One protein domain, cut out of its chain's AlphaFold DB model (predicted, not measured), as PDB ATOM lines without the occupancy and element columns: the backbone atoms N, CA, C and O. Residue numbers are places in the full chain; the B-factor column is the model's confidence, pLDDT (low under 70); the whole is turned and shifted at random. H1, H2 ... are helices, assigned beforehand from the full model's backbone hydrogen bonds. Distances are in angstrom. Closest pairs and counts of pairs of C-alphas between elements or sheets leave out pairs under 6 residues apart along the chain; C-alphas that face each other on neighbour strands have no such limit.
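What this domain is: This is residues 16 to 80 of the 81 residues of an uncharacterized protein of Pedobacter rhizosphaerae (UniProt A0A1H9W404). One long helix, H1, reaches out as an arm, and its far end meets H3, a second helix set crosswise to it, as in a T; the short H2 folds back along part of H3 as a helical hairpin. Residues 16 to 40 of H1 stick out free of the rest. The printed part has 65 residues with three named helices, in the order H1, H2, H3, and no named strand; the class is all helix. The whole is extended, with a radius of gyration of the C-alphas of 18.4 A, and flat, spanning 53 by 33 by 13 A.

How they stand to each other: Begin with H1, residues 16 to 48, which has a kink of 29 degrees near residue 33. Look at its residues 44 to 48, which alone touch H3, residues 59 to 79, there with residues 69 to 73 alone; the closest C-alphas, of Thr 48 and Lys 69, are 5.6 A apart. The lines of H1 and H3 are about perpendicular, at 90 degrees. H2, residues 50 to 55, is close to H1 but not clearly touching, the closest C-alphas, of Asn 45 and Gln 51, being 6.6 A apart. H2 and H3 form a hairpin at a shallow tilt of 20 degrees, opposite ways; they touch, with C-alphas 53 and 62 the closest at 6.3 A. The O i to N i+4 pairs within hydrogen-bond range are 27 of 29 in H1, 15 of 17 in H3 and 0 of 2 in H2, where 3 of 3 O i to N i+3 pairs are.

Where its parts are: Find C-alpha 16 at (40.508, -29.385, 33.518); from there H1 runs 46.3 A to C-alpha 48 at (-1.532, -39.135, 50.314). H2 measures 10.5 A. H3 runs 30.1 A, ending at C-alpha 79, (-12.393, -43.996, 40.034).

The domain as a whole: The two C-alphas farthest apart, of Lys 16 and Phe 79, are 55.3 A apart. The printed part has no cut, and both links are tight. Mean pLDDT of the printed part is 87.2; look for low confidence at residue 80, under 70.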
ATOM      1  N   LYS A  16      41.630 -29.809  32.683       75.75
ATOM      2  CA  LYS A  16      40.508 -29.385  33.518       75.75
ATOM      3  C   LYS A  16      39.209 -29.308  32.716       75.75
ATOM      4  O   LYS A  16      38.184 -29.790  33.189       75.75
ATOM      5  N   ASN A  17      39.257 -28.772  31.497       77.88
ATOM      6  CA  ASN A  17      38.089 -28.691  30.618       77.88
ATOM      7  C   ASN A  17      37.595 -30.078  30.184       77.88
ATOM      8  O   ASN A  17      36.390 -30.324  30.182       77.88
ATOM      9  N   MET A  18      38.512 -31.004  29.881       75.94
ATOM     10  CA  MET A  18      38.155 -32.389  29.551       75.94
ATOM     11  C   MET A  18      37.543 -33.127  30.751       75.94
ATOM     12  O   MET A  18      36.478 -33.731  30.634       75.94
ATOM     13  N   ASP A  19      38.175 -33.041  31.924       79.94
ATOM     14  CA  ASP A  19      37.695 -33.652  33.174       79.94
ATOM     15  C   ASP A  19      36.306 -33.124  33.569       79.94
ATOM     16  O   ASP A  19      35.431 -33.903  33.954       79.94
ATOM     17  N   ARG A  20      36.073 -31.818  33.390       79.94
ATOM     18  CA  ARG A  20      34.768 -31.185  33.602       79.94
ATOM     19  C   ARG A  20      33.711 -31.714  32.640       79.94
ATOM     20  O   ARG A  20      32.659 -32.141  33.102       79.94
ATOM     21  N   ALA A  21      33.997 -31.768  31.338       81.75
ATOM     22  CA  ALA A  21      33.047 -32.275  30.348       81.75
ATOM     23  C   ALA A  21      32.599 -33.714  30.668       81.75
ATOM     24  O   ALA A  21      31.409 -34.025  30.622       81.75
ATOM     25  N   HIS A  22      33.528 -34.583  31.075       82.81
ATOM     26  CA  HIS A  22      33.195 -35.944  31.504       82.81
ATOM     27  C   HIS A  22      32.332 -35.976  32.775       82.81
ATOM     28  O   HIS A  22      31.349 -36.719  32.838       82.81
ATOM     29  N   LYS A  23      32.668 -35.165  33.784       84.56
ATOM     30  CA  LYS A  23      31.905 -35.079  35.041       84.56
ATOM     31  C   LYS A  23      30.506 -34.509  34.840       84.56
ATOM     32  O   LYS A  23      29.572 -34.992  35.482       84.56
ATOM     33  N   ASP A  24      30.352 -33.534  33.956       85.50
ATOM     34  CA  ASP A  24      29.064 -32.929  33.628       85.50
ATOM     35  C   ASP A  24      28.164 -33.928  32.899       85.50
ATOM     36  O   ASP A  24      27.002 -34.085  33.274       85.50
ATOM     37  N   LEU A  25      28.706 -34.684  31.937       84.81
ATOM     38  CA  LEU A  25      27.977 -35.765  31.263       84.81
ATOM     39  C   LEU A  25      27.521 -36.845  32.253       84.81
ATOM     40  O   LEU A  25      26.357 -37.251  32.239       84.81
ATOM     41  N   PHE A  26      28.408 -37.269  33.156       84.69
ATOM     42  CA  PHE A  26      28.076 -38.249  34.189       84.69
ATOM     43  C   PHE A  26      27.007 -37.720  35.158       84.69
ATOM     44  O   PHE A  26      26.018 -38.399  35.440       84.69
ATOM     45  N   SER A  27      27.159 -36.485  35.633       84.62
ATOM     46  CA  SER A  27      26.211 -35.855  36.557       84.62
ATOM     47  C   SER A  27      24.850 -35.633  35.903       84.62
ATOM     48  O   SER A  27      23.821 -35.836  36.553       84.62
ATOM     49  N   ARG A  28      24.819 -35.283  34.611       86.88
ATOM     50  CA  ARG A  28      23.593 -35.185  33.812       86.88
ATOM     51  C   ARG A  28      22.886 -36.534  33.748       86.88
ATOM     52  O   ARG A  28      21.713 -36.594  34.097       86.88
ATOM     53  N   ALA A  29      23.601 -37.603  33.398       85.56
ATOM     54  CA  ALA A  29      23.035 -38.949  33.322       85.56
ATOM     55  C   ALA A  29      22.435 -39.398  34.667       85.56
ATOM     56  O   ALA A  29      21.290 -39.850  34.724       85.56
ATOM     57  N   VAL A  30      23.164 -39.196  35.769       86.88
ATOM     58  CA  VAL A  30      22.679 -39.519  37.122       86.88
ATOM     59  C   VAL A  30      21.455 -38.675  37.500       86.88
ATOM     60  O   VAL A  30      20.506 -39.193  38.091       86.88
ATOM     61  N   SER A  31      21.449 -37.387  37.155       86.94
ATOM     62  CA  SER A  31      20.340 -36.478  37.475       86.94
ATOM     63  C   SER A  31      19.077 -36.821  36.689       86.94
ATOM     64  O   SER A  31      17.995 -36.850  37.271       86.94
ATOM     65  N   THR A  32      19.212 -37.163  35.406       87.88
ATOM     66  CA  THR A  32      18.094 -37.582  34.548       87.88
ATOM     67  C   THR A  32      17.384 -38.821  35.087       87.88
ATOM     68  O   THR A  32      16.170 -38.917  34.968       87.88
ATOM     69  N   ILE A  33      18.104 -39.744  35.731       89.06
ATOM     70  CA  ILE A  33      17.497 -40.919  36.380       89.06
ATOM     71  C   ILE A  33      16.807 -40.539  37.698       89.06
ATOM     72  O   ILE A  33      15.781 -41.113  38.054       89.06
ATOM     73  N   ARG A  34      17.348 -39.569  38.442       90.62
ATOM     74  CA  ARG A  34      16.827 -39.183  39.763       90.62
ATOM     75  C   ARG A  34      15.544 -38.354  39.686       90.62
ATOM     76  O   ARG A  34      14.615 -38.609  40.446       90.62
ATOM     77  N   GLN A  35      15.483 -37.398  38.763       89.75
ATOM     78  CA  GLN A  35      14.337 -36.502  38.561       89.75
ATOM     79  C   GLN A  35      12.971 -37.218  38.433       89.75
ATOM     80  O   GLN A  35      12.022 -36.798  39.103       89.75
ATOM     81  N   PRO A  36      12.814 -38.302  37.643       92.62
ATOM     82  CA  PRO A  36      11.544 -39.025  37.568       92.62
ATOM     83  C   PRO A  36      11.189 -39.721  38.890       92.62
ATOM     84  O   PRO A  36      10.022 -39.775  39.263       92.62
ATOM     85  N   ILE A  37      12.185 -40.202  39.639       91.06
ATOM     86  CA  ILE A  37      11.968 -40.842  40.943       91.06
ATOM     87  C   ILE A  37      11.493 -39.802  41.968       91.06
ATOM     88  O   ILE A  37      10.502 -40.023  42.663       91.06
ATOM     89  N   GLU A  38      12.162 -38.650  42.039       92.06
ATOM     90  CA  GLU A  38      11.788 -37.554  42.942       92.06
ATOM     91  C   GLU A  38      10.399 -36.997  42.620       92.06
ATOM     92  O   GLU A  38       9.584 -36.834  43.527       92.06
ATOM     93  N   SER A  39      10.095 -36.760  41.341       92.81
ATOM     94  CA  SER A  39       8.774 -36.271  40.924       92.81
ATOM     95  C   SER A  39       7.659 -37.274  41.228       92.81
ATOM     96  O   SER A  39       6.612 -36.872  41.738       92.81
ATOM     97  N   PHE A  40       7.897 -38.572  41.018       90.81
ATOM     98  CA  PHE A  40       6.951 -39.625  41.385       90.81
ATOM     99  C   PHE A  40       6.665 -39.643  42.893       90.81
ATOM    100  O   PHE A  40       5.506 -39.579  43.307       90.81
ATOM    101  N   PHE A  41       7.702 -39.675  43.735       88.62
ATOM    102  CA  PHE A  41       7.510 -39.684  45.188       88.62
ATOM    103  C   PHE A  41       6.902 -38.382  45.712       88.62
ATOM    104  O   PHE A  41       6.105 -38.425  46.651       88.62
ATOM    105  N   ASN A  42       7.224 -37.241  45.099       92.00
ATOM    106  CA  ASN A  42       6.599 -35.969  45.437       92.00
ATOM    107  C   ASN A  42       5.093 -35.996  45.145       92.00
ATOM    108  O   ASN A  42       4.296 -35.655  46.016       92.00
ATOM    109  N   TRP A  43       4.694 -36.494  43.971       90.88
ATOM    110  CA  TRP A  43       3.285 -36.646  43.607       90.88
ATOM    111  C   TRP A  43       2.533 -37.584  44.564       90.88
ATOM    112  O   TRP A  43       1.461 -37.233  45.066       90.88
ATOM    113  N   VAL A  44       3.114 -38.744  44.895       89.81
ATOM    114  CA  VAL A  44       2.530 -39.672  45.881       89.81
ATOM    115  C   VAL A  44       2.348 -38.978  47.230       89.81
ATOM    116  O   VAL A  44       1.282 -39.081  47.847       89.81
ATOM    117  N   ASN A  45       3.366 -38.252  47.698       90.94
ATOM    118  CA  ASN A  45       3.302 -37.553  48.973       90.94
ATOM    119  C   ASN A  45       2.260 -36.430  48.965       90.94
ATOM    120  O   ASN A  45       1.533 -36.283  49.939       90.94
ATOM    121  N   GLU A  46       2.112 -35.689  47.872       89.81
ATOM    122  CA  GLU A  46       1.097 -34.644  47.754       89.81
ATOM    123  C   GLU A  46      -0.320 -35.224  47.893       89.81
ATOM    124  O   GLU A  46      -1.121 -34.737  48.695       89.81
ATOM    125  N   LYS A  47      -0.611 -36.329  47.191       87.94
ATOM    126  CA  LYS A  47      -1.946 -36.955  47.186       87.94
ATOM    127  C   LYS A  47      -2.297 -37.687  48.477       87.94
ATOM    128  O   LYS A  47      -3.477 -37.789  48.820       87.94
ATOM    129  N   THR A  48      -1.303 -38.225  49.180       87.56
ATOM    130  CA  THR A  48      -1.532 -39.135  50.314       87.56
ATOM    131  C   THR A  48      -1.006 -38.627  51.649       87.56
ATOM    132  O   THR A  48      -1.490 -39.071  52.693       87.56
ATOM    133  N   GLN A  49      -0.065 -37.686  51.639       89.00
ATOM    134  CA  GLN A  49       0.672 -37.208  52.808       89.00
ATOM    135  C   GLN A  49       1.402 -38.344  53.543       89.00
ATOM    136  O   GLN A  49       1.423 -38.385  54.776       89.00
ATOM    137  N   ILE A  50       1.977 -39.289  52.786       89.38
ATOM    138  CA  ILE A  50       2.619 -40.504  53.312       89.38
ATOM    139  C   ILE A  50       3.769 -40.208  54.287       89.38
ATOM    140  O   ILE A  50       4.009 -40.989  55.201       89.38
ATOM    141  N   GLN A  51       4.439 -39.057  54.176       87.56
ATOM    142  CA  GLN A  51       5.513 -38.659  55.098       87.56
ATOM    143  C   GLN A  51       5.041 -38.398  56.542       87.56
ATOM    144  O   GLN A  51       5.841 -38.480  57.482       87.56
ATOM    145  N   ASN A  52       3.738 -38.173  56.764       89.38
ATOM    146  CA  ASN A  52       3.171 -38.116  58.118       89.38
ATOM    147  C   ASN A  52       3.257 -39.461  58.862       89.38
ATOM    148  O   ASN A  52       3.068 -39.488  60.079       89.38
ATOM    149  N   ALA A  53       3.603 -40.555  58.170       88.25
ATOM    150  CA  ALA A  53       3.894 -41.855  58.765       88.25
ATOM    151  C   ALA A  53       4.977 -41.793  59.859       88.25
ATOM    152  O   ALA A  53       4.938 -42.585  60.797       88.25
ATOM    153  N   SER A  54       5.886 -40.811  59.804       88.88
ATOM    154  CA  SER A  54       6.898 -40.561  60.847       88.88
ATOM    155  C   SER A  54       6.310 -40.295  62.242       88.88
ATOM    156  O   SER A  54       6.980 -40.519  63.248       88.88
ATOM    157  N   LYS A  55       5.050 -39.852  62.324       89.31
ATOM    158  CA  LYS A  55       4.344 -39.584  63.589       89.31
ATOM    159  C   LYS A  55       3.718 -40.846  64.196       89.31
ATOM    160  O   LYS A  55       3.267 -40.816  65.341       89.31
ATOM    161  N   VAL A  56       3.661 -41.953  63.452       90.38
ATOM    162  CA  VAL A  56       3.028 -43.197  63.900       90.38
ATOM    163  C   VAL A  56       3.969 -43.946  64.845       90.38
ATOM    164  O   VAL A  56       5.048 -44.380  64.464       90.38
ATOM    165  N   ARG A  57       3.544 -44.119  66.101       90.25
ATOM    166  CA  ARG A  57       4.352 -44.727  67.175       90.25
ATOM    167  C   ARG A  57       4.333 -46.263  67.200       90.25
ATOM    168  O   ARG A  57       5.101 -46.863  67.939       90.25
ATOM    169  N   SER A  58       3.442 -46.901  66.436       93.81
ATOM    170  CA  SER A  58       3.259 -48.359  66.414       93.81
ATOM    171  C   SER A  58       3.623 -48.939  65.052       93.81
ATOM    172  O   SER A  58       3.113 -48.480  64.032       93.81
ATOM    173  N   THR A  59       4.432 -49.999  65.026       91.00
ATOM    174  CA  THR A  59       4.815 -50.718  63.798       91.00
ATOM    175  C   THR A  59       3.614 -51.288  63.047       91.00
ATOM    176  O   THR A  59       3.551 -51.175  61.826       91.00
ATOM    177  N   ARG A  60       2.614 -51.838  63.752       92.56
ATOM    178  CA  ARG A  60       1.381 -52.335  63.111       92.56
ATOM    179  C   ARG A  60       0.575 -51.197  62.484       92.56
ATOM    180  O   ARG A  60       0.124 -51.317  61.349       92.56
ATOM    181  N   GLY A  61       0.445 -50.075  63.196       90.62
ATOM    182  CA  GLY A  61      -0.223 -48.878  62.678       90.62
ATOM    183  C   GLY A  61       0.508 -48.267  61.480       90.62
ATOM    184  O   GLY A  61      -0.133 -47.801  60.543       90.62
ATOM    185  N   LEU A  62       1.842 -48.319  61.481       92.88
ATOM    186  CA  LEU A  62       2.680 -47.828  60.391       92.88
ATOM    187  C   LEU A  62       2.443 -48.624  59.104       92.88
ATOM    188  O   LEU A  62       2.244 -48.026  58.050       92.88
ATOM    189  N   LEU A  63       2.405 -49.957  59.192       92.06
ATOM    190  CA  LEU A  63       2.140 -50.821  58.038       92.06
ATOM    191  C   LEU A  63       0.769 -50.523  57.421       92.06
ATOM    192  O   LEU A  63       0.677 -50.284  56.218       92.06
ATOM    193  N   VAL A  64      -0.285 -50.455  58.240       92.00
ATOM    194  CA  VAL A  64      -1.642 -50.133  57.762       92.00
ATOM    195  C   VAL A  64      -1.694 -48.735  57.141       92.00
ATOM    196  O   VAL A  64      -2.323 -48.550  56.101       92.00
ATOM    197  N   HIS A  65      -0.996 -47.757  57.728       91.75
ATOM    198  CA  HIS A  65      -0.911 -46.406  57.180       91.75
ATOM    199  C   HIS A  65      -0.257 -46.394  55.792       91.75
ATOM    200  O   HIS A  65      -0.812 -45.806  54.867       91.75
ATOM    201  N   ILE A  66       0.888 -47.062  55.626       92.12
ATOM    202  CA  ILE A  66       1.623 -47.108  54.354       92.12
ATOM    203  C   ILE A  66       0.786 -47.799  53.274       92.12
ATOM    204  O   ILE A  66       0.542 -47.207  52.221       92.12
ATOM    205  N   PHE A  67       0.296 -49.014  53.540       91.06
ATOM    206  CA  PHE A  67      -0.480 -49.771  52.556       91.06
ATOM    207  C   PHE A  67      -1.814 -49.092  52.230       91.06
ATOM    208  O   PHE A  67      -2.170 -48.988  51.062       91.06
ATOM    209  N   GLY A  68      -2.524 -48.547  53.223       91.19
ATOM    210  CA  GLY A  68      -3.781 -47.830  52.993       91.19
ATOM    211  C   GLY A  68      -3.603 -46.566  52.146       91.19
ATOM    212  O   GLY A  68      -4.390 -46.313  51.232       91.19
ATOM    213  N   LYS A  69      -2.545 -45.785  52.401       90.62
ATOM    214  CA  LYS A  69      -2.230 -44.576  51.625       90.62
ATOM    215  C   LYS A  69      -1.786 -44.902  50.201       90.62
ATOM    216  O   LYS A  69      -2.252 -44.234  49.281       90.62
ATOM    217  N   LEU A  70      -0.957 -45.928  50.004       89.75
ATOM    218  CA  LEU A  70      -0.569 -46.395  48.667       89.75
ATOM    219  C   LEU A  70      -1.796 -46.830  47.861       89.75
ATOM    220  O   LEU A  70      -2.004 -46.334  46.756       89.75
ATOM    221  N   THR A  71      -2.656 -47.668  48.441       90.56
ATOM    222  CA  THR A  71      -3.902 -48.113  47.803       90.56
ATOM    223  C   THR A  71      -4.796 -46.929  47.430       90.56
ATOM    224  O   THR A  71      -5.268 -46.844  46.300       90.56
ATOM    225  N   ALA A  72      -4.965 -45.952  48.326       86.94
ATOM    226  CA  ALA A  72      -5.723 -44.740  48.024       86.94
ATOM    227  C   ALA A  72      -5.087 -43.886  46.908       86.94
ATOM    228  O   ALA A  72      -5.818 -43.273  46.132       86.94
ATOM    229  N   CYS A  73      -3.753 -43.847  46.808       88.31
ATOM    230  CA  CYS A  73      -3.033 -43.128  45.752       88.31
ATOM    231  C   CYS A  73      -3.317 -43.699  44.364       88.31
ATOM    232  O   CYS A  73      -3.520 -42.937  43.424       88.31
ATOM    233  N   PHE A  74      -3.312 -45.029  44.245       85.00
ATOM    234  CA  PHE A  74      -3.473 -45.717  42.964       85.00
ATOM    235  C   PHE A  74      -4.937 -45.892  42.562       85.00
ATOM    236  O   PHE A  74      -5.241 -45.834  41.378       85.00
ATOM    237  N   LEU A  75      -5.851 -46.058  43.522       86.00
ATOM    238  CA  LEU A  75      -7.277 -46.202  43.219       86.00
ATOM    239  C   LEU A  75      -7.955 -44.862  42.901       86.00
ATOM    240  O   LEU A  75      -8.854 -44.831  42.065       86.00
ATOM    241  N   LYS A  76      -7.537 -43.742  43.513       79.81
ATOM    242  CA  LYS A  76      -8.165 -42.424  43.273       79.81
ATOM    243  C   LYS A  76      -8.241 -42.024  41.788       79.81
ATOM    244  O   LYS A  76      -9.329 -41.648  41.367       79.81
ATOM    245  N   PRO A  77      -7.150 -42.104  41.003       80.12
ATOM    246  CA  PRO A  77      -7.175 -41.767  39.579       80.12
ATOM    247  C   PRO A  77      -8.028 -42.726  38.738       80.12
ATOM    248  O   PRO A  77      -8.498 -42.349  37.676       80.12
ATOM    249  N   ILE A  78      -8.225 -43.967  39.199       80.19
ATOM    250  CA  ILE A  78      -9.006 -44.985  38.482       80.19
ATOM    251  C   ILE A  78     -10.510 -44.701  38.600       80.19
ATOM    252  O   ILE A  78     -11.250 -44.894  37.641       80.19
ATOM    253  N   PHE A  79     -10.969 -44.239  39.768       73.38
ATOM    254  CA  PHE A  79     -12.393 -43.996  40.034       73.38
ATOM    255  C   PHE A  79     -12.860 -42.565  39.736       73.38
ATOM    256  O   PHE A  79     -14.062 -42.310  39.760       73.38
ATOM    257  N   ASN A  80     -11.943 -41.635  39.468       65.88
ATOM    258  CA  ASN A  80     -12.264 -40.269  39.064       65.88
ATOM    259  C   ASN A  80     -11.199 -39.764  38.071       65.88
ATOM    260  O   ASN A  80     -10.186 -39.227  38.540       65.88
TER     261      ASN A  80